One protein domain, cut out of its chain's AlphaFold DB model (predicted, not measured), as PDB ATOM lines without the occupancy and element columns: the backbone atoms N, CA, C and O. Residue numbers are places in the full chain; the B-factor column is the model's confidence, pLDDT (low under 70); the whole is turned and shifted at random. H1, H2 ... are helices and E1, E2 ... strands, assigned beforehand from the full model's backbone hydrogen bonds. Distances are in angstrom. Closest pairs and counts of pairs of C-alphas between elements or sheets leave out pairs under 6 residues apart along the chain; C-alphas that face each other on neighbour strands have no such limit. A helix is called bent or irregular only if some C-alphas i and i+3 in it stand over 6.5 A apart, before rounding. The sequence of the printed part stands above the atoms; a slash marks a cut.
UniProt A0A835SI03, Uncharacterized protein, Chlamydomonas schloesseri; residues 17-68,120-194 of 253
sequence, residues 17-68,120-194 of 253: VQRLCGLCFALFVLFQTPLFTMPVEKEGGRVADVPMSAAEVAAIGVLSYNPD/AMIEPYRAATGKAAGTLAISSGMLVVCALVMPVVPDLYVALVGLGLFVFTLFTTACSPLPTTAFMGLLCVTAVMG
ATOM      1  N   VAL A  17     -20.978 -85.940 190.378       73.19
ATOM      2  CA  VAL A  17     -20.365 -85.322 189.193       73.19
ATOM      3  C   VAL A  17     -21.395 -84.537 188.380       73.19
ATOM      4  O   VAL A  17     -21.146 -83.392 188.030       73.19
ATOM      5  N   GLN A  18     -22.593 -85.086 188.165       71.31
ATOM      6  CA  GLN A  18     -23.683 -84.393 187.468       71.31
ATOM      7  C   GLN A  18     -24.133 -83.129 188.201       71.31
ATOM      8  O   GLN A  18     -24.376 -82.105 187.567       71.31
ATOM      9  N   ARG A  19     -24.213 -83.179 189.536       73.81
ATOM     10  CA  ARG A  19     -24.548 -82.002 190.350       73.81
ATOM     11  C   ARG A  19     -23.459 -80.940 190.283       73.81
ATOM     12  O   ARG A  19     -23.782 -79.766 190.146       73.81
ATOM     13  N   LEU A  20     -22.191 -81.347 190.353       78.44
ATOM     14  CA  LEU A  20     -21.059 -80.433 190.232       78.44
ATOM     15  C   LEU A  20     -21.035 -79.774 188.853       78.44
ATOM     16  O   LEU A  20     -20.945 -78.557 188.771       78.44
ATOM     17  N   CYS A  21     -21.193 -80.546 187.778       76.44
ATOM     18  CA  CYS A  21     -21.254 -80.007 186.427       76.44
ATOM     19  C   CYS A  21     -22.459 -79.087 186.221       76.44
ATOM     20  O   CYS A  21     -22.306 -78.043 185.597       76.44
ATOM     21  N   GLY A  22     -23.631 -79.427 186.770       75.50
ATOM     22  CA  GLY A  22     -24.802 -78.551 186.720       75.50
ATOM     23  C   GLY A  22     -24.608 -77.252 187.500       75.50
ATOM     24  O   GLY A  22     -25.006 -76.188 187.036       75.50
ATOM     25  N   LEU A  23     -23.918 -77.311 188.641       80.81
ATOM     26  CA  LEU A  23     -23.542 -76.132 189.417       80.81
ATOM     27  C   LEU A  23     -22.502 -75.280 188.680       80.81
ATOM     28  O   LEU A  23     -22.655 -74.066 188.610       80.81
ATOM     29  N   CYS A  24     -21.487 -75.896 188.067       82.06
ATOM     30  CA  CYS A  24     -20.555 -75.194 187.189       82.06
ATOM     31  C   CYS A  24     -21.311 -74.528 186.037       82.06
ATOM     32  O   CYS A  24     -21.130 -73.343 185.799       82.06
ATOM     33  N   PHE A  25     -22.208 -75.249 185.369       80.56
ATOM     34  CA  PHE A  25     -22.989 -74.722 184.256       80.56
ATOM     35  C   PHE A  25     -23.837 -73.503 184.666       80.56
ATOM     36  O   PHE A  25     -23.797 -72.472 183.996       80.56
ATOM     37  N   ALA A  26     -24.500 -73.574 185.826       83.75
ATOM     38  CA  ALA A  26     -25.203 -72.445 186.433       83.75
ATOM     39  C   ALA A  26     -24.276 -71.249 186.700       83.75
ATOM     40  O   ALA A  26     -24.599 -70.123 186.327       83.75
ATOM     41  N   LEU A  27     -23.100 -71.483 187.294       84.44
ATOM     42  CA  LEU A  27     -22.120 -70.430 187.570       84.44
ATOM     43  C   LEU A  27     -21.601 -69.768 186.292       84.44
ATOM     44  O   LEU A  27     -21.471 -68.551 186.256       84.44
ATOM     45  N   PHE A  28     -21.350 -70.530 185.228       84.25
ATOM     46  CA  PHE A  28     -20.900 -69.978 183.948       84.25
ATOM     47  C   PHE A  28     -21.912 -68.995 183.355       84.25
ATOM     48  O   PHE A  28     -21.514 -67.946 182.840       84.25
ATOM     49  N   VAL A  29     -23.204 -69.318 183.457       84.12
ATOM     50  CA  VAL A  29     -24.294 -68.437 183.026       84.12
ATOM     51  C   VAL A  29     -24.428 -67.227 183.951       84.12
ATOM     52  O   VAL A  29     -24.489 -66.103 183.458       84.12
ATOM     53  N   LEU A  30     -24.421 -67.428 185.273       84.69
ATOM     54  CA  LEU A  30     -24.543 -66.346 186.260       84.69
ATOM     55  C   LEU A  30     -23.385 -65.348 186.176       84.69
ATOM     56  O   LEU A  30     -23.601 -64.142 186.245       84.69
ATOM     57  N   PHE A  31     -22.165 -65.837 185.961       87.25
ATOM     58  CA  PHE A  31     -20.970 -65.020 185.747       87.25
ATOM     59  C   PHE A  31     -20.866 -64.447 184.334       87.25
ATOM     60  O   PHE A  31     -19.886 -63.771 184.021       87.25
ATOM     61  N   GLN A  32     -21.875 -64.688 183.489       88.94
ATOM     62  CA  GLN A  32     -21.940 -64.211 182.113       88.94
ATOM     63  C   GLN A  32     -20.658 -64.521 181.341       88.94
ATOM     64  O   GLN A  32     -20.068 -63.654 180.690       88.94
ATOM     65  N   THR A  33     -20.195 -65.763 181.435       87.31
ATOM     66  CA  THR A  33     -18.978 -66.171 180.737       87.31
ATOM     67  C   THR A  33     -19.194 -65.975 179.236       87.31
ATOM     68  O   THR A  33     -20.188 -66.477 178.702       87.31
ATOM     69  N   PRO A  34     -18.320 -65.227 178.542       88.19
ATOM     70  CA  PRO A  34     -18.498 -64.992 177.120       88.19
ATOM     71  C   PRO A  34     -18.362 -66.314 176.369       88.19
ATOM     72  O   PRO A  34     -17.439 -67.082 176.632       88.19
ATOM     73  N   LEU A  35     -19.293 -66.585 175.458       88.25
ATOM     74  CA  LEU A  35     -19.379 -67.822 174.676       88.25
ATOM     75  C   LEU A  35     -18.985 -67.597 173.213       88.25
ATOM     76  O   LEU A  35     -18.466 -68.495 172.554       88.25
ATOM     77  N   PHE A  36     -19.184 -66.394 172.697       89.69
ATOM     78  CA  PHE A  36     -18.826 -66.040 171.331       89.69
ATOM     79  C   PHE A  36     -18.451 -64.565 171.252       89.69
ATOM     80  O   PHE A  36     -18.706 -63.803 172.185       89.69
ATOM     81  N   THR A  37     -17.847 -64.164 170.143       90.88
ATOM     82  CA  THR A  37     -17.661 -62.761 169.791       90.88
ATOM     83  C   THR A  37     -18.619 -62.362 168.684       90.88
ATOM     84  O   THR A  37     -18.929 -63.140 167.778       90.88
ATOM     85  N   MET A  38     -19.113 -61.138 168.792       90.00
ATOM     86  CA  MET A  38     -19.991 -60.510 167.826       90.00
ATOM     87  C   MET A  38     -19.258 -59.335 167.176       90.00
ATOM     88  O   MET A  38     -18.770 -58.474 167.914       90.00
ATOM     89  N   PRO A  39     -19.198 -59.260 165.837       86.81
ATOM     90  CA  PRO A  39     -18.632 -58.102 165.166       86.81
ATOM     91  C   PRO A  39     -19.560 -56.898 165.356       86.81
ATOM     92  O   PRO A  39     -20.742 -56.952 165.024       86.81
ATOM     93  N   VAL A  40     -19.029 -55.809 165.907       85.38
ATOM     94  CA  VAL A  40     -19.737 -54.536 166.071       85.38
ATOM     95  C   VAL A  40     -18.976 -53.455 165.322       85.38
ATOM     96  O   VAL A  40     -17.810 -53.186 165.616       85.38
ATOM     97  N   GLU A  41     -19.637 -52.819 164.360       79.19
ATOM     98  CA  GLU A  41     -19.095 -51.642 163.689       79.19
ATOM     99  C   GLU A  41     -19.077 -50.451 164.651       79.19
ATOM    100  O   GLU A  41     -20.090 -50.083 165.244       79.19
ATOM    101  N   LYS A  42     -17.895 -49.857 164.826       77.31
ATOM    102  CA  LYS A  42     -17.709 -48.607 165.561       77.31
ATOM    103  C   LYS A  42     -17.698 -47.424 164.600       77.31
ATOM    104  O   LYS A  42     -17.373 -47.567 163.419       77.31
ATOM    105  N   GLU A  43     -17.979 -46.240 165.140       66.75
ATOM    106  CA  GLU A  43     -17.811 -44.977 164.419       66.75
ATOM    107  C   GLU A  43     -16.409 -44.908 163.787       66.75
ATOM    108  O   GLU A  43     -15.391 -45.105 164.457       66.75
ATOM    109  N   GLY A  44     -16.366 -44.706 162.466       69.25
ATOM    110  CA  GLY A  44     -15.140 -44.769 161.661       69.25
ATOM    111  C   GLY A  44     -14.921 -46.078 160.890       69.25
ATOM    112  O   GLY A  44     -13.817 -46.299 160.394       69.25
ATOM    113  N   GLY A  45     -15.929 -46.956 160.796       71.88
ATOM    114  CA  GLY A  45     -15.894 -48.166 159.957       71.88
ATOM    115  C   GLY A  45     -14.991 -49.281 160.490       71.88
ATOM    116  O   GLY A  45     -14.725 -50.262 159.799       71.88
ATOM    117  N   ARG A  46     -14.494 -49.147 161.725       74.19
ATOM    118  CA  ARG A  46     -13.708 -50.195 162.379       74.19
ATOM    119  C   ARG A  46     -14.647 -51.224 162.990       74.19
ATOM    120  O   ARG A  46     -15.400 -50.902 163.907       74.19
ATOM    121  N   VAL A  47     -14.549 -52.466 162.532       81.38
ATOM    122  CA  VAL A  47     -15.214 -53.609 163.164       81.38
ATOM    123  C   VAL A  47     -14.432 -53.998 164.418       81.38
ATOM    124  O   VAL A  47     -13.214 -54.176 164.373       81.38
ATOM    125  N   ALA A  48     -15.124 -54.102 165.548       84.25
ATOM    126  CA  ALA A  48     -14.573 -54.589 166.801       84.25
ATOM    127  C   ALA A  48     -15.354 -55.814 167.275       84.25
ATOM    128  O   ALA A  48     -16.580 -55.782 167.345       84.25
ATOM    129  N   ASP A  49     -14.637 -56.863 167.662       86.44
ATOM    130  CA  ASP A  49     -15.241 -58.057 168.239       86.44
ATOM    131  C   ASP A  49     -15.617 -57.824 169.703       86.44
ATOM    132  O   ASP A  49     -14.762 -57.588 170.563       86.44
ATOM    133  N   VAL A  50     -16.914 -57.900 169.993       87.81
ATOM    134  CA  VAL A  50     -17.456 -57.775 171.346       87.81
ATOM    135  C   VAL A  50     -17.782 -59.170 171.881       87.81
ATOM    136  O   VAL A  50     -18.604 -59.870 171.288       87.81
ATOM    137  N   PRO A  51     -17.158 -59.614 172.985       89.25
ATOM    138  CA  PRO A  51     -17.474 -60.901 173.589       89.25
ATOM    139  C   PRO A  51     -18.854 -60.858 174.256       89.25
ATOM    140  O   PRO A  51     -19.134 -59.956 175.043       89.25
ATOM    141  N   MET A  52     -19.686 -61.858 173.971       90.38
ATOM    142  CA  MET A  52     -21.074 -61.955 174.423       90.38
ATOM    143  C   MET A  52     -21.333 -63.288 175.130       90.38
ATOM    144  O   MET A  52     -20.857 -64.347 174.710       90.38
ATOM    145  N   SER A  53     -22.109 -63.244 176.208       92.00
ATOM    146  CA  SER A  53     -22.620 -64.419 176.923       92.00
ATOM    147  C   SER A  53     -24.078 -64.723 176.566       92.00
ATOM    148  O   SER A  53     -24.817 -63.851 176.109       92.00
ATOM    149  N   ALA A  54     -24.527 -65.953 176.839       89.88
ATOM    150  CA  ALA A  54     -25.924 -66.342 176.624       89.88
ATOM    151  C   ALA A  54     -26.915 -65.478 177.430       89.88
ATOM    152  O   ALA A  54     -27.986 -65.144 176.933       89.88
ATOM    153  N   ALA A  55     -26.562 -65.068 178.652       91.44
ATOM    154  CA  ALA A  55     -27.432 -64.227 179.473       91.44
ATOM    155  C   ALA A  55     -27.613 -62.817 178.883       91.44
ATOM    156  O   ALA A  55     -28.731 -62.307 178.851       91.44
ATOM    157  N   GLU A  56     -26.545 -62.216 178.352       91.94
ATOM    158  CA  GLU A  56     -26.608 -60.903 177.692       91.94
ATOM    159  C   GLU A  56     -27.456 -60.960 176.418       91.94
ATOM    160  O   GLU A  56     -28.284 -60.089 176.171       91.94
ATOM    161  N   VAL A  57     -27.303 -62.025 175.632       92.00
ATOM    162  CA  VAL A  57     -28.063 -62.230 174.392       92.00
ATOM    163  C   VAL A  57     -29.538 -62.499 174.675       92.00
ATOM    164  O   VAL A  57     -30.408 -61.961 173.991       92.00
ATOM    165  N   ALA A  58     -29.838 -63.284 175.711       92.12
ATOM    166  CA  ALA A  58     -31.206 -63.491 176.172       92.12
ATOM    167  C   ALA A  58     -31.843 -62.168 176.627       92.12
ATOM    168  O   ALA A  58     -32.987 -61.889 176.269       92.12
ATOM    169  N   ALA A  59     -31.099 -61.322 177.350       91.81
ATOM    170  CA  ALA A  59     -31.567 -60.003 177.763       91.81
ATOM    171  C   ALA A  59     -31.819 -59.069 176.569       91.81
ATOM    172  O   ALA A  59     -32.880 -58.456 176.509       91.81
ATOM    173  N   ILE A  60     -30.912 -59.014 175.584       92.19
ATOM    174  CA  ILE A  60     -31.127 -58.270 174.329       92.19
ATOM    175  C   ILE A  60     -32.393 -58.767 173.626       92.19
ATOM    176  O   ILE A  60     -33.214 -57.962 173.191       92.19
ATOM    177  N   GLY A  61     -32.580 -60.088 173.562       89.88
ATOM    178  CA  GLY A  61     -33.788 -60.710 173.035       89.88
ATOM    179  C   GLY A  61     -35.044 -60.191 173.726       89.88
ATOM    180  O   GLY A  61     -35.916 -59.636 173.063       89.88
ATOM    181  N   VAL A  62     -35.115 -60.301 175.055       90.31
ATOM    182  CA  VAL A  62     -36.252 -59.813 175.856       90.31
ATOM    183  C   VAL A  62     -36.503 -58.324 175.615       90.31
ATOM    184  O   VAL A  62     -37.639 -57.944 175.344       90.31
ATOM    185  N   LEU A  63     -35.454 -57.499 175.642       91.44
ATOM    186  CA  LEU A  63     -35.557 -56.051 175.450       91.44
ATOM    187  C   LEU A  63     -36.017 -55.661 174.047       91.44
ATOM    188  O   LEU A  63     -36.694 -54.650 173.886       91.44
ATOM    189  N   SER A  64     -35.671 -56.465 173.041       88.56
ATOM    190  CA  SER A  64     -36.073 -56.227 171.655       88.56
ATOM    191  C   SER A  64     -37.568 -56.454 171.408       88.56
ATOM    192  O   SER A  64     -38.109 -55.869 170.471       88.56
ATOM    193  N   TYR A  65     -38.224 -57.278 172.237       87.25
ATOM    194  CA  TYR A  65     -39.668 -57.532 172.171       87.25
ATOM    195  C   TYR A  65     -40.456 -56.704 173.187       87.25
ATOM    196  O   TYR A  65     -41.537 -56.226 172.867       87.25
ATOM    197  N   ASN A  66     -39.924 -56.538 174.400       90.19
ATOM    198  CA  ASN A  66     -40.598 -55.879 175.513       90.19
ATOM    199  C   ASN A  66     -39.616 -54.939 176.247       90.19
ATOM    200  O   ASN A  66     -38.932 -55.368 177.185       90.19
ATOM    201  N   PRO A  67     -39.537 -53.652 175.858       87.31
ATOM    202  CA  PRO A  67     -38.585 -52.698 176.433       87.31
ATOM    203  C   PRO A  67     -38.876 -52.347 177.902       87.31
ATOM    204  O   PRO A  67     -37.981 -51.855 178.602       87.31
ATOM    205  N   ASP A  68     -40.092 -52.629 178.378       89.56
ATOM    206  CA  ASP A  68     -40.543 -52.392 179.754       89.56
ATOM    207  C   ASP A  68     -39.810 -53.273 180.777       89.56
ATOM    208  O   ASP A  68     -39.646 -52.887 181.934       89.56
ATOM    209  N   ALA A 120     -28.847 -50.158 173.821       88.00
ATOM    210  CA  ALA A 120     -27.977 -49.679 172.744       88.00
ATOM    211  C   ALA A 120     -27.368 -50.816 171.894       88.00
ATOM    212  O   ALA A 120     -26.928 -50.580 170.774       88.00
ATOM    213  N   MET A 121     -27.361 -52.054 172.402       87.50
ATOM    214  CA  MET A 121     -26.806 -53.223 171.714       87.50
ATOM    215  C   MET A 121     -27.829 -53.953 170.834       87.50
ATOM    216  O   MET A 121     -27.438 -54.869 170.117       87.50
ATOM    217  N   ILE A 122     -29.110 -53.557 170.838       89.62
ATOM    218  CA  ILE A 122     -30.169 -54.227 170.061       89.62
ATOM    219  C   ILE A 122     -29.904 -54.141 168.551       89.62
ATOM    220  O   ILE A 122     -29.946 -55.160 167.862       89.62
ATOM    221  N   GLU A 123     -29.607 -52.948 168.037       89.62
ATOM    222  CA  GLU A 123     -29.353 -52.749 166.604       89.62
ATOM    223  C   GLU A 123     -28.031 -53.388 166.142       89.62
ATOM    224  O   GLU A 123     -28.063 -54.167 165.186       89.62
ATOM    225  N   PRO A 124     -26.892 -53.210 166.849       89.12
ATOM    226  CA  PRO A 124     -25.668 -53.958 166.555       89.12
ATOM    227  C   PRO A 124     -25.865 -55.477 166.573       89.12
ATOM    228  O   PRO A 124     -25.339 -56.189 165.721       89.12
ATOM    229  N   TYR A 125     -26.659 -55.980 167.522       87.56
ATOM    230  CA  TYR A 125     -26.982 -57.398 167.611       87.56
ATOM    231  C   TYR A 125     -27.744 -57.890 166.384       87.56
ATOM    232  O   TYR A 125     -27.371 -58.907 165.793       87.56
ATOM    233  N   ARG A 126     -28.785 -57.167 165.963       88.44
ATOM    234  CA  ARG A 126     -29.556 -57.507 164.759       88.44
ATOM    235  C   ARG A 126     -28.701 -57.442 163.498       88.44
ATOM    236  O   ARG A 126     -28.824 -58.328 162.656       88.44
ATOM    237  N   ALA A 127     -27.812 -56.457 163.389       87.88
ATOM    238  CA  ALA A 127     -26.896 -56.334 162.259       87.88
ATOM    239  C   ALA A 127     -25.934 -57.533 162.163       87.88
ATOM    240  O   ALA A 127     -25.783 -58.117 161.093       87.88
ATOM    241  N   ALA A 128     -25.342 -57.956 163.284       85.50
ATOM    242  CA  ALA A 128     -24.367 -59.048 163.303       85.50
ATOM    243  C   ALA A 128     -24.991 -60.449 163.160       85.50
ATOM    244  O   ALA A 128     -24.380 -61.365 162.605       85.50
ATOM    245  N   THR A 129     -26.204 -60.643 163.683       84.69
ATOM    246  CA  THR A 129     -26.876 -61.957 163.705       84.69
ATOM    247  C   THR A 129     -27.882 -62.146 162.571       84.69
ATOM    248  O   THR A 129     -28.261 -63.278 162.255       84.69
ATOM    249  N   GLY A 130     -28.308 -61.059 161.924       87.50
ATOM    250  CA  GLY A 130     -29.215 -61.074 160.784       87.50
ATOM    251  C   GLY A 130     -30.511 -61.835 161.069       87.50
ATOM    252  O   GLY A 130     -31.166 -61.655 162.095       87.50
ATOM    253  N   LYS A 131     -30.888 -62.737 160.156       87.56
ATOM    254  CA  LYS A 131     -32.132 -63.526 160.255       87.56
ATOM    255  C   LYS A 131     -32.145 -64.505 161.436       87.56
ATOM    256  O   LYS A 131     -33.219 -64.928 161.853       87.56
ATOM    257  N   ALA A 132     -30.982 -64.856 161.984       87.81
ATOM    258  CA  ALA A 132     -30.869 -65.784 163.104       87.81
ATOM    259  C   ALA A 132     -30.973 -65.096 164.479       87.81
ATOM    260  O   ALA A 132     -30.958 -65.790 165.495       87.81
ATOM    261  N   ALA A 133     -31.137 -63.766 164.532       87.56
ATOM    262  CA  ALA A 133     -31.244 -62.988 165.770       87.56
ATOM    263  C   ALA A 133     -32.276 -63.556 166.762       87.56
ATOM    264  O   ALA A 133     -31.998 -63.687 167.956       87.56
ATOM    265  N   GLY A 134     -33.463 -63.924 166.271       86.81
ATOM    266  CA  GLY A 134     -34.522 -64.503 167.101       86.81
ATOM    267  C   GLY A 134     -34.154 -65.887 167.635       86.81
ATOM    268  O   GLY A 134     -34.258 -66.138 168.834       86.81
ATOM    269  N   THR A 135     -33.656 -66.770 166.769       88.50
ATOM    270  CA  THR A 135     -33.248 -68.133 167.142       88.50
ATOM    271  C   THR A 135     -32.086 -68.122 168.135       88.50
ATOM    272  O   THR A 135     -32.077 -68.898 169.093       88.50
ATOM    273  N   LEU A 136     -31.124 -67.211 167.961       88.94
ATOM    274  CA  LEU A 136     -29.985 -67.080 168.865       88.94
ATOM    275  C   LEU A 136     -30.422 -66.550 170.239       88.94
ATOM    276  O   LEU A 136     -29.976 -67.067 171.261       88.94
ATOM    277  N   ALA A 137     -31.357 -65.598 170.282       90.44
ATOM    278  CA  ALA A 137     -31.945 -65.116 171.530       90.44
ATOM    279  C   ALA A 137     -32.732 -66.212 172.266       90.44
ATOM    280  O   ALA A 137     -32.562 -66.387 173.473       90.44
ATOM    281  N   ILE A 138     -33.548 -66.990 171.547       89.44
ATOM    282  CA  ILE A 138     -34.346 -68.081 172.125       89.44
ATOM    283  C   ILE A 138     -33.443 -69.201 172.643       89.44
ATOM    284  O   ILE A 138     -33.597 -69.625 173.786       89.44
ATOM    285  N   SER A 139     -32.477 -69.659 171.842       89.25
ATOM    286  CA  SER A 139     -31.523 -70.693 172.266       89.25
ATOM    287  C   SER A 139     -30.687 -70.236 173.466       89.25
ATOM    288  O   SER A 139     -30.497 -71.003 174.406       89.25
ATOM    289  N   SER A 140     -30.287 -68.961 173.505       89.56
ATOM    290  CA  SER A 140     -29.609 -68.365 174.661       89.56
ATOM    291  C   SER A 140     -30.506 -68.322 175.903       89.56
ATOM    292  O   SER A 140     -30.073 -68.704 176.987       89.56
ATOM    293  N   GLY A 141     -31.774 -67.932 175.758       88.44
ATOM    294  CA  GLY A 141     -32.753 -67.962 176.846       88.44
ATOM    295  C   GLY A 141     -32.999 -69.379 177.372       88.44
ATOM    296  O   GLY A 141     -33.008 -69.596 178.583       88.44
ATOM    297  N   MET A 142     -33.106 -70.365 176.477       88.06
ATOM    298  CA  MET A 142     -33.206 -71.777 176.854       88.06
ATOM    299  C   MET A 142     -31.984 -72.232 177.649       88.06
ATOM    300  O   MET A 142     -32.151 -72.894 178.672       88.06
ATOM    301  N   LEU A 143     -30.771 -71.857 177.230       86.44
ATOM    302  CA  LEU A 143     -29.544 -72.160 177.971       86.44
ATOM    303  C   LEU A 143     -29.561 -71.562 179.378       86.44
ATOM    304  O   LEU A 143     -29.224 -72.264 180.330       86.44
ATOM    305  N   VAL A 144     -29.998 -70.308 179.522       88.25
ATOM    306  CA  VAL A 144     -30.107 -69.640 180.827       88.25
ATOM    307  C   VAL A 144     -31.091 -70.377 181.734       88.25
ATOM    308  O   VAL A 144     -30.751 -70.713 182.867       88.25
ATOM    309  N   VAL A 145     -32.289 -70.688 181.233       87.88
ATOM    310  CA  VAL A 145     -33.307 -71.415 182.005       87.88
ATOM    311  C   VAL A 145     -32.804 -72.804 182.394       87.88
ATOM    312  O   VAL A 145     -32.903 -73.186 183.558       87.88
ATOM    313  N   CYS A 146     -32.200 -73.542 181.458       83.88
ATOM    314  CA  CYS A 146     -31.618 -74.852 181.744       83.88
ATOM    315  C   CYS A 146     -30.549 -74.759 182.834       83.88
ATOM    316  O   CYS A 146     -30.537 -75.581 183.748       83.88
ATOM    317  N   ALA A 147     -29.688 -73.742 182.775       82.19
ATOM    318  CA  ALA A 147     -28.629 -73.545 183.752       82.19
ATOM    319  C   ALA A 147     -29.160 -73.267 185.158       82.19
ATOM    320  O   ALA A 147     -28.646 -73.820 186.126       82.19
ATOM    321  N   LEU A 148     -30.221 -72.468 185.277       82.44
ATOM    322  CA  LEU A 148     -30.839 -72.153 186.566       82.44
ATOM    323  C   LEU A 148     -31.641 -73.326 187.143       82.44
ATOM    324  O   LEU A 148     -31.724 -73.477 188.360       82.44
ATOM    325  N   VAL A 149     -32.217 -74.169 186.284       82.50
ATOM    326  CA  VAL A 149     -33.012 -75.334 186.700       82.50
ATOM    327  C   VAL A 149     -32.129 -76.540 187.033       82.50
ATOM    328  O   VAL A 149     -32.482 -77.319 187.918       82.50
ATOM    329  N   MET A 150     -30.964 -76.679 186.391       74.12
ATOM    330  CA  MET A 150     -30.045 -77.815 186.557       74.12
ATOM    331  C   MET A 150     -29.707 -78.193 188.013       74.12
ATOM    332  O   MET A 150     -29.687 -79.392 188.306       74.12
ATOM    333  N   PRO A 151     -29.455 -77.247 188.941       69.12
ATOM    334  CA  PRO A 151     -29.192 -77.576 190.344       69.12
ATOM    335  C   PRO A 151     -30.359 -78.293 191.041       69.12
ATOM    336  O   PRO A 151     -30.139 -79.047 191.990       69.12
ATOM    337  N   VAL A 152     -31.593 -78.071 190.575       72.06
ATOM    338  CA  VAL A 152     -32.831 -78.610 191.161       72.06
ATOM    339  C   VAL A 152     -33.310 -79.848 190.400       72.06
ATOM    340  O   VAL A 152     -33.641 -80.869 191.007       72.06
ATOM    341  N   VAL A 153     -33.328 -79.771 189.068       71.06
ATOM    342  CA  VAL A 153     -33.713 -80.853 188.159       71.06
ATOM    343  C   VAL A 153     -32.596 -81.020 187.129       71.06
ATOM    344  O   VAL A 153     -32.573 -80.317 186.120       71.06
ATOM    345  N   PRO A 154     -31.652 -81.941 187.365       65.00
ATOM    346  CA  PRO A 154     -30.543 -82.185 186.455       65.00
ATOM    347  C   PRO A 154     -31.040 -83.019 185.269       65.00
ATOM    348  O   PRO A 154     -30.786 -84.218 185.178       65.00
ATOM    349  N   ASP A 155     -31.794 -82.383 184.373       68.75
ATOM    350  CA  ASP A 155     -32.138 -82.939 183.065       68.75
ATOM    351  C   ASP A 155     -31.125 -82.444 182.030       68.75
ATOM    352  O   ASP A 155     -31.300 -81.460 181.308       68.75
ATOM    353  N   LEU A 156     -29.985 -83.121 182.038       69.25
ATOM    354  CA  LEU A 156     -28.795 -82.728 181.300       69.25
ATOM    355  C   LEU A 156     -28.934 -82.916 179.776       69.25
ATOM    356  O   LEU A 156     -28.195 -82.301 179.008       69.25
ATOM    357  N   TYR A 157     -29.933 -83.686 179.333       74.44
ATOM    358  CA  TYR A 157     -30.292 -83.805 177.920       74.44
ATOM    359  C   TYR A 157     -30.834 -82.492 177.360       74.44
ATOM    360  O   TYR A 157     -30.460 -82.100 176.258       74.44
ATOM    361  N   VAL A 158     -31.672 -81.783 178.122       74.94
ATOM    362  CA  VAL A 158     -32.260 -80.511 177.677       74.94
ATOM    363  C   VAL A 158     -31.169 -79.463 177.473       74.94
ATOM    364  O   VAL A 158     -31.192 -78.725 176.491       74.94
ATOM    365  N   ALA A 159     -30.161 -79.451 178.344       74.25
ATOM    366  CA  ALA A 159     -29.027 -78.550 178.201       74.25
ATOM    367  C   ALA A 159     -28.108 -78.908 177.030       74.25
ATOM    368  O   ALA A 159     -27.644 -78.000 176.349       74.25
ATOM    369  N   LEU A 160     -27.885 -80.198 176.747       80.06
ATOM    370  CA  LEU A 160     -27.171 -80.611 175.534       80.06
ATOM    371  C   LEU A 160     -27.915 -80.189 174.266       80.06
ATOM    372  O   LEU A 160     -27.288 -79.694 173.335       80.06
ATOM    373  N   VAL A 161     -29.241 -80.348 174.232       82.56
ATOM    374  CA  VAL A 161     -30.065 -79.903 173.098       82.56
ATOM    375  C   VAL A 161     -30.018 -78.382 172.964       82.56
ATOM    376  O   VAL A 161     -29.775 -77.878 171.871       82.56
ATOM    377  N   GLY A 162     -30.178 -77.646 174.067       81.25
ATOM    378  CA  GLY A 162     -30.068 -76.187 174.082       81.25
ATOM    379  C   GLY A 162     -28.697 -75.701 173.610       81.25
ATOM    380  O   GLY A 162     -28.617 -74.777 172.805       81.25
ATOM    381  N   LEU A 163     -27.621 -76.364 174.042       83.81
ATOM    382  CA  LEU A 163     -26.257 -76.018 173.651       83.81
ATOM    383  C   LEU A 163     -25.978 -76.375 172.195       83.81
ATOM    384  O   LEU A 163     -25.373 -75.581 171.486       83.81
ATOM    385  N   GLY A 164     -26.458 -77.527 171.729       85.69
ATOM    386  CA  GLY A 164     -26.366 -77.925 170.328       85.69
ATOM    387  C   GLY A 164     -27.079 -76.934 169.410       85.69
ATOM    388  O   GLY A 164     -26.492 -76.490 168.428       85.69
ATOM    389  N   LEU A 165     -28.302 -76.519 169.765       86.12
ATOM    390  CA  LEU A 165     -29.051 -75.497 169.026       86.12
ATOM    391  C   LEU A 165     -28.342 -74.141 169.042       86.12
ATOM    392  O   LEU A 165     -28.271 -73.478 168.009       86.12
ATOM    393  N   PHE A 166     -27.793 -73.737 170.185       86.75
ATOM    394  CA  PHE A 166     -27.032 -72.497 170.310       86.75
ATOM    395  C   PHE A 166     -25.778 -72.504 169.427       86.75
ATOM    396  O   PHE A 166     -25.594 -71.598 168.617       86.75
ATOM    397  N   VAL A 167     -24.955 -73.551 169.521       88.00
ATOM    398  CA  VAL A 167     -23.734 -73.709 168.715       88.00
ATOM    399  C   VAL A 167     -24.072 -73.772 167.229       88.00
ATOM    400  O   VAL A 167     -23.440 -73.082 166.434       88.00
ATOM    401  N   PHE A 168     -25.096 -74.539 166.849       88.38
ATOM    402  CA  PHE A 168     -25.570 -74.594 165.469       88.38
ATOM    403  C   PHE A 168     -25.977 -73.207 164.965       88.38
ATOM    404  O   PHE A 168     -25.557 -72.801 163.886       88.38
ATOM    405  N   THR A 169     -26.726 -72.449 165.769       86.25
ATOM    406  CA  THR A 169     -27.163 -71.097 165.401       86.25
ATOM    407  C   THR A 169     -25.976 -70.143 165.253       86.25
ATOM    408  O   THR A 169     -25.963 -69.358 164.309       86.25
ATOM    409  N   LEU A 170     -24.948 -70.240 166.103       86.69
ATOM    410  CA  LEU A 170     -23.724 -69.441 165.961       86.69
ATOM    411  C   LEU A 170     -23.008 -69.688 164.628       86.69
ATOM    412  O   LEU A 170     -22.547 -68.742 164.005       86.69
ATOM    413  N   PHE A 171     -22.965 -70.931 164.143       87.56
ATOM    414  CA  PHE A 171     -22.375 -71.232 162.832       87.56
ATOM    415  C   PHE A 171     -23.200 -70.707 161.646       87.56
ATOM    416  O   PHE A 171     -22.708 -70.695 160.521       87.56
ATOM    417  N   THR A 172     -24.438 -70.264 161.881       86.75
ATOM    418  CA  THR A 172     -25.276 -69.613 160.860       86.75
ATOM    419  C   THR A 172     -25.178 -68.085 160.873       86.75
ATOM    420  O   THR A 172     -25.826 -67.435 160.053       86.75
ATOM    421  N   THR A 173     -24.391 -67.496 161.782       86.88
ATOM    422  CA  THR A 173     -24.205 -66.042 161.910       86.88
ATOM    423  C   THR A 173     -22.770 -65.615 161.601       86.88
ATOM    424  O   THR A 173     -21.887 -66.441 161.394       86.88
ATOM    425  N   ALA A 174     -22.518 -64.301 161.593       85.12
ATOM    426  CA  ALA A 174     -21.164 -63.742 161.519       85.12
ATOM    427  C   ALA A 174     -20.399 -63.823 162.861       85.12
ATOM    428  O   ALA A 174     -19.321 -63.249 163.004       85.12
ATOM    429  N   CYS A 175     -20.967 -64.487 163.874       87.31
ATOM    430  CA  CYS A 175     -20.367 -64.606 165.197       87.31
ATOM    431  C   CYS A 175     -19.289 -65.693 165.220       87.31
ATOM    432  O   CYS A 175     -19.439 -66.745 164.602       87.31
ATOM    433  N   SER A 176     -18.233 -65.483 166.007       88.44
ATOM    434  CA  SER A 176     -17.172 -66.482 166.179       88.44
ATOM    435  C   SER A 176     -17.277 -67.160 167.549       88.44
ATOM    436  O   SER A 176     -17.273 -66.464 168.570       88.44
ATOM    437  N   PRO A 177     -17.373 -68.500 167.631       87.69
ATOM    438  CA  PRO A 177     -17.422 -69.195 168.913       87.69
ATOM    439  C   PRO A 177     -16.083 -69.068 169.652       87.69
ATOM    440  O   PRO A 177     -15.011 -69.236 169.072       87.69
ATOM    441  N   LEU A 178     -16.139 -68.808 170.958       88.38
ATOM    442  CA  LEU A 178     -14.965 -68.778 171.828       88.38
ATOM    443  C   LEU A 178     -14.639 -70.185 172.364       88.38
ATOM    444  O   LEU A 178     -15.539 -71.024 172.488       88.38
ATOM    445  N   PRO A 179     -13.384 -70.450 172.782       85.25
ATOM    446  CA  PRO A 179     -12.994 -71.728 173.396       85.25
ATOM    447  C   PRO A 179     -13.838 -72.119 174.621       85.25
ATOM    448  O   PRO A 179     -14.031 -73.299 174.911       85.25
ATOM    449  N   THR A 180     -14.391 -71.130 175.321       84.00
ATOM    450  CA  THR A 180     -15.332 -71.296 176.438       84.00
ATOM    451  C   THR A 180     -16.607 -72.042 176.040       84.00
ATOM    452  O   THR A 180     -17.136 -72.799 176.850       84.00
ATOM    453  N   THR A 181     -17.073 -71.911 174.794       82.12
ATOM    454  CA  THR A 181     -18.216 -72.677 174.271       82.12
ATOM    455  C   THR A 181     -17.887 -74.157 174.135       82.12
ATOM    456  O   THR A 181     -18.683 -75.005 174.540       82.12
ATOM    457  N   ALA A 182     -16.688 -74.489 173.647       82.31
ATOM    458  CA  ALA A 182     -16.226 -75.874 173.598       82.31
ATOM    459  C   ALA A 182     -16.070 -76.459 175.012       82.31
ATOM    460  O   ALA A 182     -16.471 -77.596 175.260       82.31
ATOM    461  N   PHE A 183     -15.569 -75.662 175.961       81.38
ATOM    462  CA  PHE A 183     -15.473 -76.062 177.365       81.38
ATOM    463  C   PHE A 183     -16.850 -76.319 177.998       81.38
ATOM    464  O   PHE A 183     -17.040 -77.337 178.659       81.38
ATOM    465  N   MET A 184     -17.842 -75.458 177.742       79.94
ATOM    466  CA  MET A 184     -19.233 -75.690 178.156       79.94
ATOM    467  C   MET A 184     -19.799 -76.983 177.558       79.94
ATOM    468  O   MET A 184     -20.463 -77.743 178.263       79.94
ATOM    469  N   GLY A 185     -19.501 -77.263 176.287       79.12
ATOM    470  CA  GLY A 185     -19.866 -78.518 175.624       79.12
ATOM    471  C   GLY A 185     -19.263 -79.733 176.308       79.12
ATOM    472  O   GLY A 185     -19.983 -80.676 176.636       79.12
ATOM    473  N   LEU A 186     -17.967 -79.677 176.610       79.56
ATOM    474  CA  LEU A 186     -17.278 -80.736 177.336       79.56
ATOM    475  C   LEU A 186     -17.888 -80.953 178.725       79.56
ATOM    476  O   LEU A 186     -18.126 -82.097 179.104       79.56
ATOM    477  N   LEU A 187     -18.197 -79.887 179.470       74.25
ATOM    478  CA  LEU A 187     -18.860 -79.993 180.774       74.25
ATOM    479  C   LEU A 187     -20.238 -80.657 180.670       74.25
ATOM    480  O   LEU A 187     -20.572 -81.498 181.499       74.25
ATOM    481  N   CYS A 188     -21.022 -80.335 179.639       73.38
ATOM    482  CA  CYS A 188     -22.327 -80.962 179.433       73.38
ATOM    483  C   CYS A 188     -22.194 -82.448 179.053       73.38
ATOM    484  O   CYS A 188     -22.910 -83.291 179.591       73.38
ATOM    485  N   VAL A 189     -21.249 -82.799 178.175       73.69
ATOM    486  CA  VAL A 189     -21.016 -84.193 177.757       73.69
ATOM    487  C   VAL A 189     -20.460 -85.033 178.906       73.69
ATOM    488  O   VAL A 189     -20.973 -86.117 179.173       73.69
ATOM    489  N   THR A 190     -19.456 -84.532 179.629       68.81
ATOM    490  CA  THR A 190     -18.868 -85.220 180.795       68.81
ATOM    491  C   THR A 190     -19.874 -85.410 181.923       68.81
ATOM    492  O   THR A 190     -19.806 -86.397 182.649       68.81
ATOM    493  N   ALA A 191     -20.857 -84.524 182.041       65.69
ATOM    494  CA  ALA A 191     -21.943 -84.682 182.992       65.69
ATOM    495  C   ALA A 191     -22.975 -85.739 182.557       65.69
ATOM    496  O   ALA A 191     -23.480 -86.479 183.400       65.69
ATOM    497  N   VAL A 192     -23.270 -85.879 181.259       66.50
ATOM    498  CA  VAL A 192     -24.155 -86.953 180.759       66.50
ATOM    499  C   VAL A 192     -23.470 -88.316 180.772       66.50
ATOM    500  O   VAL A 192     -24.074 -89.297 181.198       66.50
ATOM    501  N   MET A 193     -22.222 -88.378 180.307       65.81
ATOM    502  CA  MET A 193     -21.476 -89.623 180.087       65.81
ATOM    503  C   MET A 193     -20.520 -89.980 181.232       65.81
ATOM    504  O   MET A 193     -19.789 -90.965 181.131       65.81
ATOM    505  N   GLY A 194     -20.495 -89.183 182.303       55.16
ATOM    506  CA  GLY A 194     -19.622 -89.397 183.451       55.16
ATOM    507  C   GLY A 194     -19.786 -90.804 184.035       55.16
ATOM    508  O   GLY A 194     -20.904 -91.330 184.074       55.16
TER     509      GLY A 194
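AT A GLANCE: This is residues 17 to 68 and 120 to 194 of the 253 residues of an uncharacterized protein of Chlamydomonas schloesseri (UniProt A0A835SI03). Four helical rods, H3b, H4, H5 and H1, touch one another in that order, each at a shallow tilt to the next and running opposite ways, and H1, the first helix along the chain, also touches H3b, at a steep tilt. H2 crosses H3b, and beyond these rods the long hairpin E1 and E2 makes one end of the longest axis, with the arm H3a packing on E1. The 127 printed residues hold five named helices and two strands in the order H1 E1 E2 H2 H3 H4 H5, the two-stranded sheet being antiparallel, E1 - E2; the class is mostly helix. The whole is compact, with a radius of gyration of the C-alphas of 14.7 A, and spans 49 by 32 by 23 A, only just elongated.

HOW THE PARTS SIT: H1, residues 17 to 30, touches H5, residues 179 to 193, at a shallow tilt of 29 degrees, opposite ways; the closest C-alphas, Gln 18 and Ala 191, are 4.8 A apart. E1, residues 36 to 42, and E2, residues 46 to 52, form an antiparallel hairpin, with N 38 and O 50 at 2.8 A and N 42 and O 46 at 2.9 A, within hydrogen-bond range. Residues 36 to 37 of E1 also pair, antiparallel, with residues 176 to 177. H3, residues 120 to 149, was assigned as one helix by its hydrogen bonds but is bent, C-alphas 128 and 131 being 9.5 A apart; its arms are H3a, residues 120 to 128, and H3b, residues 131 to 149. Both arms are irregular: C-alphas 120 and 123 are 7.0 A apart, and C-alphas 131 and 134 are 7.3 A apart. H2, residues 54 to 65, touches H3b at a steep tilt of 57 degrees, closest at the C-alphas of Ala 54 and Ser 140, 4.6 A. H3b and H4, residues 156 to 171, form a helical hairpin at 25 degrees, closest at the C-alphas of Ser 139 and Phe 166, 5.2 A. H4 and H5 form another at 28 degrees, closest at the C-alphas of Leu 160 and Cys 188, 6.2 A. Every O i to N i+4 pair is within hydrogen-bond range in H1, H2, H4 and H5, against 4 of 5 in H3a and 14 of 15 in H3b.

IN THESE COORDINATES: H1 begins at C-alpha 17, (-20.365, -85.322, 189.193), and is 19.7 A long. E1 and E2 are each 18.4 A, H2 16.9 A, H3a 13.8 A, H3b 29.0 A, H4 22.7 A and H5 20.9 A, ending at C-alpha 193, (-21.476, -89.623, 180.087).

THE WHOLE: The two C-alphas farthest apart, Gly 44 and Gly 194, are 49.9 A apart. Residues 69 to 119 are not printed, and C-alphas 68 and 120 are 14.6 A apart across this cut. Of the links printed whole, none is long. Confidence is under 70 at residues 43 to 44, 151, 154 to 156 and 190 to 194.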